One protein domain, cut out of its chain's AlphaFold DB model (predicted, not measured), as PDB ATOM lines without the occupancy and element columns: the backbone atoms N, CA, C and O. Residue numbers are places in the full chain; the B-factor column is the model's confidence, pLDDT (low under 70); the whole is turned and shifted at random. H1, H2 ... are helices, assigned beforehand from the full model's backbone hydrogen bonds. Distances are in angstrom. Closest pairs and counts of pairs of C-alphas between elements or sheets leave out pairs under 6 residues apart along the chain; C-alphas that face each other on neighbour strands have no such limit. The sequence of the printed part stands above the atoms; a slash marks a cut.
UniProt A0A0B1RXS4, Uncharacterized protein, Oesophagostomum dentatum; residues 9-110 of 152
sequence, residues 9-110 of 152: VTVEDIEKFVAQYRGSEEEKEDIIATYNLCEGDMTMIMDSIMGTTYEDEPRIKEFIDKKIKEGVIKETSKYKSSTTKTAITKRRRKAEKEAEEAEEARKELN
ATOM      1  N   VAL A   9    -152.927-115.179-141.662       89.75
ATOM      2  CA  VAL A   9    -152.906-115.292-143.123       89.75
ATOM      3  C   VAL A   9    -151.452-115.395-143.574       89.75
ATOM      4  O   VAL A   9    -150.625-114.554-143.201       89.75
ATOM      5  N   THR A  10    -151.135-116.450-144.319       92.25
ATOM      6  CA  THR A  10    -149.807-116.657-144.908       92.25
ATOM      7  C   THR A  10    -149.794-116.276-146.387       92.25
ATOM      8  O   THR A  10    -150.844-116.038-146.983       92.25
ATOM      9  N   VAL A  11    -148.603-116.204-146.987       91.44
ATOM     10  CA  VAL A  11    -148.474-115.926-148.426       91.44
ATOM     11  C   VAL A  11    -149.155-117.031-149.236       91.44
ATOM     12  O   VAL A  11    -149.906-116.744-150.160       91.44
ATOM     13  N   GLU A  12    -149.020-118.284-148.803       93.50
ATOM     14  CA  GLU A  12    -149.654-119.435-149.446       93.50
ATOM     15  C   GLU A  12    -151.186-119.384-149.354       93.50
ATOM     16  O   GLU A  12    -151.875-119.865-150.252       93.50
ATOM     17  N   ASP A  13    -151.743-118.823-148.274       93.38
ATOM     18  CA  ASP A  13    -153.191-118.613-148.164       93.38
ATOM     19  C   ASP A  13    -153.679-117.576-149.194       93.38
ATOM     20  O   ASP A  13    -154.735-117.768-149.796       93.38
ATOM     21  N   ILE A  14    -152.898-116.513-149.431       92.75
ATOM     22  CA  ILE A  14    -153.206-115.477-150.429       92.75
ATOM     23  C   ILE A  14    -153.114-116.056-151.841       92.75
ATOM     24  O   ILE A  14    -154.034-115.880-152.633       92.75
ATOM     25  N   GLU A  15    -152.047-116.790-152.154       93.62
ATOM     26  CA  GLU A  15    -151.863-117.414-153.470       93.62
ATOM     27  C   GLU A  15    -152.984-118.408-153.793       93.62
ATOM     28  O   GLU A  15    -153.522-118.401-154.900       93.62
ATOM     29  N   LYS A  16    -153.392-119.229-152.814       94.56
ATOM     30  CA  LYS A  16    -154.538-120.140-152.963       94.56
ATOM     31  C   LYS A  16    -155.834-119.390-153.230       94.56
ATOM     32  O   LYS A  16    -156.600-119.814-154.090       94.56
ATOM     33  N   PHE A  17    -156.074-118.300-152.506       93.88
ATOM     34  CA  PHE A  17    -157.254-117.471-152.718       93.88
ATOM     35  C   PHE A  17    -157.253-116.855-154.121       93.88
ATOM     36  O   PHE A  17    -158.229-117.007-154.847       93.88
ATOM     37  N   VAL A  18    -156.146-116.239-154.543       92.56
ATOM     38  CA  VAL A  18    -156.021-115.632-155.879       92.56
ATOM     39  C   VAL A  18    -156.219-116.680-156.974       92.56
ATOM     40  O   VAL A  18    -156.916-116.419-157.950       92.56
ATOM     41  N   ALA A  19    -155.681-117.889-156.801       92.75
ATOM     42  CA  ALA A  19    -155.879-118.985-157.747       92.75
ATOM     43  C   ALA A  19    -157.345-119.451-157.840       92.75
ATOM     44  O   ALA A  19    -157.775-119.867-158.912       92.75
ATOM     45  N   GLN A  20    -158.103-119.397-156.739       93.75
ATOM     46  CA  GLN A  20    -159.534-119.727-156.718       93.75
ATOM     47  C   GLN A  20    -160.400-118.603-157.290       93.75
ATOM     48  O   GLN A  20    -161.376-118.878-157.983       93.75
ATOM     49  N   TYR A  21    -160.043-117.353-156.998       94.25
ATOM     50  CA  TYR A  21    -160.748-116.169-157.474       94.25
ATOM     51  C   TYR A  21    -160.554-115.972-158.982       94.25
ATOM     52  O   TYR A  21    -161.512-115.698-159.704       94.25
ATOM     53  N   ARG A  22    -159.338-116.184-159.493       91.69
ATOM     54  CA  ARG A  22    -159.029-116.032-160.916       91.69
ATOM     55  C   ARG A  22    -159.855-117.005-161.766       91.69
ATOM     56  O   ARG A  22    -159.764-118.221-161.636       91.69
ATOM     57  N   GLY A  23    -160.630-116.462-162.698       87.88
ATOM     58  CA  GLY A  23    -161.527-117.188-163.597       87.88
ATOM     59  C   GLY A  23    -162.872-117.582-162.980       87.88
ATOM     60  O   GLY A  23    -163.700-118.162-163.692       87.88
ATOM     61  N   SER A  24    -163.100-117.274-161.701       92.94
ATOM     62  CA  SER A  24    -164.367-117.532-161.015       92.94
ATOM     63  C   SER A  24    -165.504-116.659-161.559       92.94
ATOM     64  O   SER A  24    -165.285-115.708-162.311       92.94
ATOM     65  N   GLU A  25    -166.744-116.991-161.198       93.19
ATOM     66  CA  GLU A  25    -167.885-116.114-161.493       93.19
ATOM     67  C   GLU A  25    -167.808-114.801-160.701       93.19
ATOM     68  O   GLU A  25    -168.140-113.755-161.247       93.19
ATOM     69  N   GLU A  26    -167.269-114.836-159.478       93.81
ATOM     70  CA  GLU A  26    -167.067-113.648-158.638       93.81
ATOM     71  C   GLU A  26    -166.146-112.632-159.327       93.81
ATOM     72  O   GLU A  26    -166.506-111.470-159.479       93.81
ATOM     73  N   GLU A  27    -165.014-113.081-159.882       94.75
ATOM     74  CA  GLU A  27    -164.118-112.198-160.641       94.75
ATOM     75  C   GLU A  27    -164.816-111.583-161.864       94.75
ATOM     76  O   GLU A  27    -164.629-110.408-162.178       94.75
ATOM     77  N   LYS A  28    -165.633-112.359-162.581       94.31
ATOM     78  CA  LYS A  28    -166.348-111.864-163.768       94.31
ATOM     79  C   LYS A  28    -167.367-110.791-163.403       94.31
ATOM     80  O   LYS A  28    -167.495-109.805-164.134       94.31
ATOM     81  N   GLU A  29    -168.094-110.991-162.309       95.38
ATOM     82  CA  GLU A  29    -169.039-110.016-161.768       95.38
ATOM     83  C   GLU A  29    -168.312-108.744-161.322       95.38
ATOM     84  O   GLU A  29    -168.708-107.645-161.720       95.38
ATOM     85  N   ASP A  30    -167.188-108.889-160.619       95.56
ATOM     86  CA  ASP A  30    -166.351-107.777-160.173       95.56
ATOM     87  C   ASP A  30    -165.759-106.984-161.342       95.56
ATOM     88  O   ASP A  30    -165.768-105.750-161.318       95.56
ATOM     89  N   ILE A  31    -165.301-107.651-162.410       94.81
ATOM     90  CA  ILE A  31    -164.825-106.978-163.629       94.81
ATOM     91  C   ILE A  31    -165.944-106.123-164.229       94.81
ATOM     92  O   ILE A  31    -165.707-104.974-164.602       94.81
ATOM     93  N   ILE A  32    -167.167-106.653-164.329       94.69
ATOM     94  CA  ILE A  32    -168.309-105.920-164.895       94.69
ATOM     95  C   ILE A  32    -168.701-104.747-163.989       94.69
ATOM     96  O   ILE A  32    -168.932-103.637-164.480       94.69
ATOM     97  N   ALA A  33    -168.757-104.966-162.675       95.50
ATOM     98  CA  ALA A  33    -169.065-103.926-161.699       95.50
ATOM     99  C   ALA A  33    -168.033-102.788-161.758       95.50
ATOM    100  O   ALA A  33    -168.401-101.618-161.883       95.50
ATOM    101  N   THR A  34    -166.746-103.137-161.775       95.56
ATOM    102  CA  THR A  34    -165.633-102.185-161.865       95.56
ATOM    103  C   THR A  34    -165.621-101.461-163.210       95.56
ATOM    104  O   THR A  34    -165.416-100.250-163.256       95.56
ATOM    105  N   TYR A  35    -165.915-102.158-164.312       95.81
ATOM    106  CA  TYR A  35    -166.038-101.540-165.634       95.81
ATOM    107  C   TYR A  35    -167.084-100.425-165.636       95.81
ATOM    108  O   TYR A  35    -166.827 -99.333-166.142       95.81
ATOM    109  N   ASN A  36    -168.250-100.682-165.043       94.38
ATOM    110  CA  ASN A  36    -169.322 -99.696-164.957       94.38
ATOM    111  C   ASN A  36    -168.956 -98.526-164.034       94.38
ATOM    112  O   ASN A  36    -169.260 -97.382-164.364       94.38
ATOM    113  N   LEU A  37    -168.274 -98.794-162.916       95.06
ATOM    114  CA  LEU A  37    -167.836 -97.767-161.970       95.06
ATOM    115  C   LEU A  37    -166.781 -96.826-162.573       95.06
ATOM    116  O   LEU A  37    -166.846 -95.613-162.389       95.06
ATOM    117  N   CYS A  38    -165.817 -97.384-163.303       93.56
ATOM    118  CA  CYS A  38    -164.679 -96.654-163.860       93.56
ATOM    119  C   CYS A  38    -164.891 -96.230-165.321       93.56
ATOM    120  O   CYS A  38    -163.948 -95.783-165.979       93.56
ATOM    121  N   GLU A  39    -166.107 -96.395-165.852       92.56
ATOM    122  CA  GLU A  39    -166.460 -96.123-167.250       92.56
ATOM    123  C   GLU A  39    -165.507 -96.811-168.248       92.56
ATOM    124  O   GLU A  39    -165.168 -96.256-169.295       92.56
ATOM    125  N   GLY A  40    -165.033 -98.011-167.921       91.44
ATOM    126  CA  GLY A  40    -164.125 -98.791-168.754       91.44
ATOM    127  C   GLY A  40    -162.663 -98.330-168.771       91.44
ATOM    128  O   GLY A  40    -161.932 -98.742-169.666       91.44
ATOM    129  N   ASP A  41    -162.203 -97.490-167.838       94.06
ATOM    130  CA  ASP A  41    -160.764 -97.206-167.712       94.06
ATOM    131  C   ASP A  41    -159.996 -98.456-167.261       94.06
ATOM    132  O   ASP A  41    -160.038 -98.846-166.093       94.06
ATOM    133  N   MET A  42    -159.247 -99.060-168.188       92.56
ATOM    134  CA  MET A  42    -158.448-100.255-167.913       92.56
ATOM    135  C   MET A  42    -157.416-100.045-166.809       92.56
ATOM    136  O   MET A  42    -157.072-100.997-166.128       92.56
ATOM    137  N   THR A  43    -156.922 -98.825-166.601       92.06
ATOM    138  CA  THR A  43    -155.953 -98.564-165.525       92.06
ATOM    139  C   THR A  43    -156.609 -98.763-164.164       92.06
ATOM    140  O   THR A  43    -156.095 -99.506-163.340       92.06
ATOM    141  N   MET A  44    -157.794 -98.181-163.967       93.06
ATOM    142  CA  MET A  44    -158.539 -98.336-162.717       93.06
ATOM    143  C   MET A  44    -159.041 -99.766-162.516       93.06
ATOM    144  O   MET A  44    -159.049-100.254-161.391       93.06
ATOM    145  N   ILE A  45    -159.437-100.440-163.600       94.25
ATOM    146  CA  ILE A  45    -159.873-101.841-163.549       94.25
ATOM    147  C   ILE A  45    -158.742-102.733-163.025       94.25
ATOM    148  O   ILE A  45    -158.959-103.505-162.094       94.25
ATOM    149  N   MET A  46    -157.533-102.590-163.572       93.12
ATOM    150  CA  MET A  46    -156.370-103.376-163.153       93.12
ATOM    151  C   MET A  46    -155.953-103.088-161.704       93.12
ATOM    152  O   MET A  46    -155.555-104.011-161.003       93.12
ATOM    153  N   ASP A  47    -156.095-101.840-161.247       91.88
ATOM    154  CA  ASP A  47    -155.768-101.443-159.870       91.88
ATOM    155  C   ASP A  47    -156.830-101.893-158.843       91.88
ATOM    156  O   ASP A  47    -156.544-101.963-157.648       91.88
ATOM    157  N   SER A  48    -158.060-102.183-159.284       93.31
ATOM    158  CA  SER A  48    -159.186-102.513-158.392       93.31
ATOM    159  C   SER A  48    -159.411-104.017-158.220       93.31
ATOM    160  O   SER A  48    -159.860-104.445-157.158       93.31
ATOM    161  N   ILE A  49    -159.128-104.825-159.247       93.38
ATOM    162  CA  ILE A  49    -159.393-106.270-159.204       93.38
ATOM    163  C   ILE A  49    -158.310-106.984-158.395       93.38
ATOM    164  O   ILE A  49    -157.112-106.863-158.661       93.38
ATOM    165  N   MET A  50    -158.746-107.799-157.437       92.19
ATOM    166  CA  MET A  50    -157.863-108.525-156.527       92.19
ATOM    167  C   MET A  50    -156.922-109.487-157.258       92.19
ATOM    168  O   MET A  50    -157.336-110.251-158.125       92.19
ATOM    169  N   GLY A  51    -155.650-109.495-156.849       87.00
ATOM    170  CA  GLY A  51    -154.657-110.455-157.349       87.00
ATOM    171  C   GLY A  51    -154.279-110.274-158.821       87.00
ATOM    172  O   GLY A  51    -153.675-111.175-159.401       87.00
ATOM    173  N   THR A  52    -154.628-109.135-159.417       90.00
ATOM    174  CA  THR A  52    -154.340-108.831-160.818       90.00
ATOM    175  C   THR A  52    -152.926-108.289-160.964       90.00
ATOM    176  O   THR A  52    -152.516-107.386-160.234       90.00
ATOM    177  N   THR A  53    -152.181-108.804-161.938       90.25
ATOM    178  CA  THR A  53    -150.901-108.221-162.365       90.25
ATOM    179  C   THR A  53    -150.996-107.715-163.800       90.25
ATOM    180  O   THR A  53    -151.961-107.988-164.512       90.25
ATOM    181  N   TYR A  54    -149.976-106.997-164.280       87.88
ATOM    182  CA  TYR A  54    -149.943-106.540-165.677       87.88
ATOM    183  C   TYR A  54    -150.029-107.698-166.696       87.88
ATOM    184  O   TYR A  54    -150.371-107.470-167.856       87.88
ATOM    185  N   GLU A  55    -149.722-108.932-166.287       89.94
ATOM    186  CA  GLU A  55    -149.796-110.130-167.131       89.94
ATOM    187  C   GLU A  55    -151.236-110.588-167.380       89.94
ATOM    188  O   GLU A  55    -151.510-111.227-168.394       89.94
ATOM    189  N   ASP A  56    -152.165-110.228-166.492       91.50
ATOM    190  CA  ASP A  56    -153.587-110.562-166.607       91.50
ATOM    191  C   ASP A  56    -154.353-109.635-167.551       91.50
ATOM    192  O   ASP A  56    -155.468-109.956-167.971       91.50
ATOM    193  N   GLU A  57    -153.766-108.492-167.908       92.00
ATOM    194  CA  GLU A  57    -154.430-107.474-168.720       92.00
ATOM    195  C   GLU A  57    -155.002-108.022-170.043       92.00
ATOM    196  O   GLU A  57    -156.154-107.705-170.360       92.00
ATOM    197  N   PRO A  58    -154.288-108.876-170.812       92.75
ATOM    198  CA  PRO A  58    -154.827-109.471-172.033       92.75
ATOM    199  C   PRO A  58    -156.085-110.310-171.783       92.75
ATOM    200  O   PRO A  58    -157.057-110.184-172.524       92.75
ATOM    201  N   ARG A  59    -156.105-111.111-170.711       94.19
ATOM    202  CA  ARG A  59    -157.241-111.973-170.350       94.19
ATOM    203  C   ARG A  59    -158.464-111.148-169.953       94.19
ATOM    204  O   ARG A  59    -159.571-111.419-170.415       94.19
ATOM    205  N   ILE A  60    -158.265-110.131-169.113       93.50
ATOM    206  CA  ILE A  60    -159.344-109.237-168.665       93.50
ATOM    207  C   ILE A  60    -159.895-108.450-169.856       93.50
ATOM    208  O   ILE A  60    -161.110-108.358-170.034       93.50
ATOM    209  N   LYS A  61    -159.012-107.952-170.728       94.19
ATOM    210  CA  LYS A  61    -159.407-107.293-171.972       94.19
ATOM    211  C   LYS A  61    -160.259-108.211-172.851       94.19
ATOM    212  O   LYS A  61    -161.304-107.782-173.332       94.19
ATOM    213  N   GLU A  62    -159.831-109.451-173.084       95.25
ATOM    214  CA  GLU A  62    -160.588-110.414-173.896       95.25
ATOM    215  C   GLU A  62    -161.988-110.669-173.327       95.25
ATOM    216  O   GLU A  62    -162.969-110.720-174.077       95.25
ATOM    217  N   PHE A  63    -162.103-110.773-172.001       94.81
ATOM    218  CA  PHE A  63    -163.389-110.914-171.327       94.81
ATOM    219  C   PHE A  63    -164.288-109.681-171.519       94.81
ATOM    220  O   PHE A  63    -165.455-109.824-171.891       94.81
ATOM    221  N   ILE A  64    -163.747-108.474-171.338       94.75
ATOM    222  CA  ILE A  64    -164.484-107.219-171.547       94.75
ATOM    223  C   ILE A  64    -164.922-107.090-173.010       94.75
ATOM    224  O   ILE A  64    -166.089-106.813-173.277       94.75
ATOM    225  N   ASP A  65    -164.034-107.363-173.968       95.19
ATOM    226  CA  ASP A  65    -164.362-107.344-175.397       95.19
ATOM    227  C   ASP A  65    -165.503-108.313-175.724       95.19
ATOM    228  O   ASP A  65    -166.393-107.988-176.515       95.19
ATOM    229  N   LYS A  66    -165.503-109.505-175.116       96.19
ATOM    230  CA  LYS A  66    -166.596-110.469-175.259       96.19
ATOM    231  C   LYS A  66    -167.905-109.903-174.706       96.19
ATOM    232  O   LYS A  66    -168.920-109.976-175.392       96.19
ATOM    233  N   LYS A  67    -167.888-109.283-173.524       94.81
ATOM    234  CA  LYS A  67    -169.087-108.683-172.912       94.81
ATOM    235  C   LYS A  67    -169.614-107.464-173.668       94.81
ATOM    236  O   LYS A  67    -170.828-107.272-173.724       94.81
ATOM    237  N   ILE A  68    -168.734-106.696-174.311       94.62
ATOM    238  CA  ILE A  68    -169.113-105.622-175.237       94.62
ATOM    239  C   ILE A  68    -169.798-106.205-176.478       94.62
ATOM    240  O   ILE A  68    -170.857-105.726-176.877       94.62
ATOM    241  N   LYS A  69    -169.237-107.267-177.073       95.56
ATOM    242  CA  LYS A  69    -169.829-107.947-178.242       95.56
ATOM    243  C   LYS A  69    -171.183-108.586-177.933       95.56
ATOM    244  O   LYS A  69    -172.069-108.553-178.778       95.56
ATOM    245  N   GLU A  70    -171.342-109.145-176.735       94.81
ATOM    246  CA  GLU A  70    -172.616-109.682-176.233       94.81
ATOM    247  C   GLU A  70    -173.644-108.575-175.922       94.81
ATOM    248  O   GLU A  70    -174.814-108.876-175.709       94.81
ATOM    249  N   GLY A  71    -173.231-107.302-175.889       91.69
ATOM    250  CA  GLY A  71    -174.101-106.168-175.566       91.69
ATOM    251  C   GLY A  71    -174.426-106.027-174.077       91.69
ATOM    252  O   GLY A  71    -175.310-105.249-173.723       91.69
ATOM    253  N   VAL A  72    -173.723-106.754-173.202       92.19
ATOM    254  CA  VAL A  72    -173.914-106.709-171.739       92.19
ATOM    255  C   VAL A  72    -173.398-105.390-171.162       92.19
ATOM    256  O   VAL A  72    -174.020-104.808-170.278       92.19
ATOM    257  N   ILE A  73    -172.272-104.903-171.685       93.44
ATOM    258  CA  ILE A  73    -171.671-103.615-171.321       93.44
ATOM    259  C   ILE A  73    -171.438-102.781-172.579       93.44
ATOM    260  O   ILE A  73    -171.226-103.310-173.670       93.44
ATOM    261  N   LYS A  74    -171.498-101.457-172.437       92.62
ATOM    262  CA  LYS A  74    -171.310-100.530-173.558       92.62
ATOM    263  C   LYS A  74    -169.845-100.167-173.699       92.62
ATOM    264  O   LYS A  74    -169.201 -99.822-172.717       92.62
ATOM    265  N   GLU A  75    -169.358-100.158-174.932       93.56
ATOM    266  CA  GLU A  75    -168.023 -99.657-175.229       93.56
ATOM    267  C   GLU A  75    -167.934 -98.149-174.948       93.56
ATOM    268  O   GLU A  75    -168.690 -97.352-175.510       93.56
ATOM    269  N   THR A  76    -166.993 -97.748-174.096       94.31
ATOM    270  CA  THR A  76    -166.777 -96.342-173.734       94.31
ATOM    271  C   THR A  76    -165.563 -95.743-174.449       94.31
ATOM    272  O   THR A  76    -164.658 -96.443-174.913       94.31
ATOM    273  N   SER A  77    -165.497 -94.408-174.511       93.50
ATOM    274  CA  SER A  77    -164.313 -93.716-175.040       93.50
ATOM    275  C   SER A  77    -163.065 -93.975-174.190       93.50
ATOM    276  O   SER A  77    -161.973 -94.125-174.739       93.50
ATOM    277  N   LYS A  78    -163.222 -94.038-172.861       93.31
ATOM    278  CA  LYS A  78    -162.123 -94.302-171.923       93.31
ATOM    279  C   LYS A  78    -161.545 -95.697-172.116       93.31
ATOM    280  O   LYS A  78    -160.320 -95.840-172.136       93.31
ATOM    281  N   TYR A  79    -162.400 -96.691-172.356       94.69
ATOM    282  CA  TYR A  79    -161.962 -98.035-172.720       94.69
ATOM    283  C   TYR A  79    -161.078 -97.993-173.967       94.69
ATOM    284  O   TYR A  79    -159.898 -98.318-173.889       94.69
ATOM    285  N   LYS A  80    -161.558 -97.415-175.076       93.12
ATOM    286  CA  LYS A  80    -160.762 -97.290-176.314       93.12
ATOM    287  C   LYS A  80    -159.388 -96.662-176.097       93.12
ATOM    288  O   LYS A  80    -158.392 -97.183-176.594       93.12
ATOM    289  N   SER A  81    -159.320 -95.552-175.361       93.00
ATOM    290  CA  SER A  81    -158.049 -94.871-175.098       93.00
ATOM    291  C   SER A  81    -157.118 -95.674-174.186       93.00
ATOM    292  O   SER A  81    -155.904 -95.703-174.408       93.00
ATOM    293  N   SER A  82    -157.677 -96.344-173.176       90.88
ATOM    294  CA  SER A  82    -156.907 -97.057-172.157       90.88
ATOM    295  C   SER A  82    -156.442 -98.438-172.623       90.88
ATOM    296  O   SER A  82    -155.467 -98.939-172.074       90.88
ATOM    297  N   THR A  83    -157.035 -99.020-173.669       91.12
ATOM    298  CA  THR A  83    -156.639-100.324-174.237       91.12
ATOM    299  C   THR A  83    -155.701-100.219-175.454       91.12
ATOM    300  O   THR A  83    -155.420-101.206-176.135       91.12
ATOM    301  N   THR A  84    -155.195 -99.026-175.772       92.50
ATOM    302  CA  THR A  84    -154.209 -98.852-176.853       92.50
ATOM    303  C   THR A  84    -152.878 -99.523-176.510       92.50
ATOM    304  O   THR A  84    -152.441 -99.474-175.365       92.50
ATOM    305  N   LYS A  85    -152.159-100.070-177.504       91.44
ATOM    306  CA  LYS A  85    -150.844-100.720-177.288       91.44
ATOM    307  C   LYS A  85    -149.871 -99.858-176.473       91.44
ATOM    308  O   LYS A  85    -149.130-100.378-175.640       91.44
ATOM    309  N   THR A  86    -149.891 -98.545-176.695       92.25
ATOM    310  CA  THR A  86    -149.075 -97.576-175.959       92.25
ATOM    311  C   THR A  86    -149.472 -97.501-174.487       92.25
ATOM    312  O   THR A  86    -148.592 -97.515-173.630       92.25
ATOM    313  N   ALA A  87    -150.772 -97.464-174.177       90.69
ATOM    314  CA  ALA A  87    -151.271 -97.458-172.803       90.69
ATOM    315  C   ALA A  87    -150.933 -98.765-172.067       90.69
ATOM    316  O   ALA A  87    -150.411 -98.703-170.955       90.69
ATOM    317  N   ILE A  88    -151.118 -99.918-172.721       90.62
ATOM    318  CA  ILE A  88    -150.750-101.240-172.176       90.62
ATOM    319  C   ILE A  88    -149.250-101.279-171.852       90.62
ATOM    320  O   ILE A  88    -148.840-101.574-170.732       90.62
ATOM    321  N   THR A  89    -148.405-100.907-172.819       91.19
ATOM    322  CA  THR A  89    -146.943-100.909-172.639       91.19
ATOM    323  C   THR A  89    -146.511 -99.937-171.540       91.19
ATOM    324  O   THR A  89    -145.593-100.233-170.778       91.19
ATOM    325  N   LYS A  90    -147.169 -98.776-171.439       92.69
ATOM    326  CA  LYS A  90    -146.897 -97.796-170.385       92.69
ATOM    327  C   LYS A  90    -147.231 -98.358-169.002       92.69
ATOM    328  O   LYS A  90    -146.423 -98.177-168.097       92.69
ATOM    329  N   ARG A  91    -148.370 -99.044-168.844       91.31
ATOM    330  CA  ARG A  91    -148.731 -99.715-167.583       91.31
ATOM    331  C   ARG A  91    -147.721-100.792-167.215       91.31
ATOM    332  O   ARG A  91    -147.218-100.772-166.100       91.31
ATOM    333  N   ARG A  92    -147.339-101.642-168.173       91.81
ATOM    334  CA  ARG A  92    -146.323-102.676-167.944       91.81
ATOM    335  C   ARG A  92    -144.998-102.089-167.455       91.81
ATOM    336  O   ARG A  92    -144.502-102.496-166.418       91.81
ATOM    337  N   ARG A  93    -144.468-101.076-168.151       92.25
ATOM    338  CA  ARG A  93    -143.215-100.406-167.754       92.25
ATOM    339  C   ARG A  93    -143.296 -99.758-166.376       92.25
ATOM    340  O   ARG A  93    -142.307 -99.732-165.655       92.25
ATOM    341  N   LYS A  94    -144.456 -99.194-166.027       92.00
ATOM    342  CA  LYS A  94    -144.685 -98.620-164.700       92.00
ATOM    343  C   LYS A  94    -144.615 -99.713-163.627       92.00
ATOM    344  O   LYS A  94    -143.885 -99.535-162.665       92.00
ATOM    345  N   ALA A  95    -145.296-100.840-163.839       90.75
ATOM    346  CA  ALA A  95    -145.272-101.972-162.913       90.75
ATOM    347  C   ALA A  95    -143.867-102.590-162.772       90.75
ATOM    348  O   ALA A  95    -143.441-102.891-161.664       90.75
ATOM    349  N   GLU A  96    -143.122-102.727-163.877       92.44
ATOM    350  CA  GLU A  96    -141.726-103.193-163.866       92.44
ATOM    351  C   GLU A  96    -140.830-102.264-163.022       92.44
ATOM    352  O   GLU A  96    -140.069-102.738-162.182       92.44
ATOM    353  N   LYS A  97    -140.969-100.942-163.187       94.19
ATOM    354  CA  LYS A  97    -140.211 -99.947-162.413       94.19
ATOM    355  C   LYS A  97    -140.569 -99.962-160.926       94.19
ATOM    356  O   LYS A  97    -139.684 -99.893-160.084       94.19
ATOM    357  N   GLU A  98    -141.855-100.065-160.594       91.31
ATOM    358  CA  GLU A  98    -142.312-100.158-159.200       91.31
ATOM    359  C   GLU A  98    -141.810-101.441-158.521       91.31
ATOM    360  O   GLU A  98    -141.478-101.418-157.337       91.31
ATOM    361  N   ALA A  99    -141.703-102.550-159.261       90.19
ATOM    362  CA  ALA A  99    -141.122-103.791-158.753       90.19
ATOM    363  C   ALA A  99    -139.618-103.652-158.455       90.19
ATOM    364  O   ALA A  99    -139.161-104.116-157.412       90.19
ATOM    365  N   GLU A 100    -138.868-102.979-159.333       93.38
ATOM    366  CA  GLU A 100    -137.447-102.671-159.127       93.38
ATOM    367  C   GLU A 100    -137.245-101.773-157.895       93.38
ATOM    368  O   GLU A 100    -136.482-102.123-156.994       93.38
ATOM    369  N   GLU A 101    -138.009-100.681-157.784       93.19
ATOM    370  CA  GLU A 101    -137.968 -99.776-156.625       93.19
ATOM    371  C   GLU A 101    -138.331-100.498-155.314       93.19
ATOM    372  O   GLU A 101    -137.716-100.263-154.270       93.19
ATOM    373  N   ALA A 102    -139.303-101.417-155.345       89.62
ATOM    374  CA  ALA A 102    -139.663-102.229-154.185       89.62
ATOM    375  C   ALA A 102    -138.542-103.200-153.773       89.62
ATOM    376  O   ALA A 102    -138.331-103.426-152.576       89.62
ATOM    377  N   GLU A 103    -137.807-103.768-154.733       89.38
ATOM    378  CA  GLU A 103    -136.650-104.621-154.455       89.38
ATOM    379  C   GLU A 103    -135.484-103.815-153.858       89.38
ATOM    380  O   GLU A 103    -134.867-104.255-152.883       89.38
ATOM    381  N   GLU A 104    -135.206-102.624-154.390       90.88
ATOM    382  CA  GLU A 104    -134.204-101.701-153.846       90.88
ATOM    383  C   GLU A 104    -134.551-101.284-152.414       90.88
ATOM    384  O   GLU A 104    -133.739-101.471-151.506       90.88
ATOM    385  N   ALA A 105    -135.789-100.848-152.169       88.38
ATOM    386  CA  ALA A 105    -136.261-100.501-150.832       88.38
ATOM    387  C   ALA A 105    -136.165-101.689-149.855       88.38
ATOM    388  O   ALA A 105    -135.783-101.530-148.693       88.38
ATOM    389  N   ARG A 106    -136.463-102.913-150.316       84.25
ATOM    390  CA  ARG A 106    -136.311-104.141-149.519       84.25
ATOM    391  C   ARG A 106    -134.849-104.397-149.134       84.25
ATOM    392  O   ARG A 106    -134.596-104.822-148.002       84.25
ATOM    393  N   LYS A 107    -133.903-104.137-150.047       86.06
ATOM    394  CA  LYS A 107    -132.454-104.233-149.794       86.06
ATOM    395  C   LYS A 107    -131.989-103.159-148.809       86.06
ATOM    396  O   LYS A 107    -131.303-103.497-147.846       86.06
ATOM    397  N   GLU A 108    -132.403-101.905-148.996       85.94
ATOM    398  CA  GLU A 108    -132.056-100.785-148.107       85.94
ATOM    399  C   GLU A 108    -132.544-100.999-146.671       85.94
ATOM    400  O   GLU A 108    -131.802-100.791-145.711       85.94
ATOM    401  N   LEU A 109    -133.777-101.487-146.510       80.50
ATOM    402  CA  LEU A 109    -134.354-101.803-145.202       80.50
ATOM    403  C   LEU A 109    -133.703-103.022-144.530       80.50
ATOM    404  O   LEU A 109    -134.008-103.310-143.370       80.50
ATOM    405  N   ASN A 110    -132.820-103.740-145.236       73.94
ATOM    406  CA  ASN A 110    -132.115-104.930-144.767       73.94
ATOM    407  C   ASN A 110    -133.046-105.927-144.051       73.94
ATOM    408  O   ASN A 110    -132.707-106.487-143.000       73.94
TER     409      ASN A 110
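What this domain is: This is residues 9 to 110 of the 152 residues of an uncharacterized protein of Oesophagostomum dentatum (UniProt A0A0B1RXS4). The long helix H6 runs off a small cluster of short, mostly crossed helices, H2 to H5, and its residues 97 to 108, with 109 and 110 after them, stick out as an arm. H3 is in the middle of the cluster, while H1 makes a corner with H2 at the far edge from H5 and touches no helix. The printed part has 102 residues, with six named helices, H1 to H6 in chain order, and no named strand; the class is all helix. It is only just loose, close to compact, with a radius of gyration of the C-alphas of 15.4 A, and elongated, spanning 52 by 32 by 19 A.

Where its parts are: Find C-alpha 85 at (-150.844, -100.720, -177.288); from there H6, residues 85 to 108, runs 34.7 A to C-alpha 108 at (-132.056, -100.785, -148.107). Look back along the chain for H5, residues 77 to 82, H4, residues 57 to 69 and 18.1 A long, and H3, residues 42 to 48. Before them come H2, residues 25 to 37 and 18.4 A long, and H1, residues 11 to 21, which begins at C-alpha 11 at (-148.474, -115.926, -148.426) and is 15.3 A long.

How they stand to each other: Start at H6: it is close to H3 but not clearly touching, with the C-alphas of Thr 43 and Arg 91 closest at 7.6 A. H3 and H5 only just touch, with 3 pairs of C-alphas within 8 A, Met 42 and Ser 82 closest at 5.5 A. H2, with residues 31 to 35 alone, touches H3 at a steep tilt of 59 degrees, opposite ways; the C-alphas of Thr 34 and Ile 45 are closest, 6.0 A. H2 and H4 only just touch, with 3 such pairs, Ile 31 and Ile 60 closest at 7.8 A. H1 and H2 are close but not clearly touching, about perpendicular at 81 degrees, with the C-alphas of Tyr 21 and Glu 27 closest at 6.1 A. H1 and H6 are apart. In H1 to H6 every O i to N i+4 pair is within hydrogen-bond range.

The domain as a whole: The C-alphas farthest apart are those of Gly 71 and Asn 110, 52.1 A. The printed part has no cut, no link is long, and no printed residue is under 70 in pLDDT.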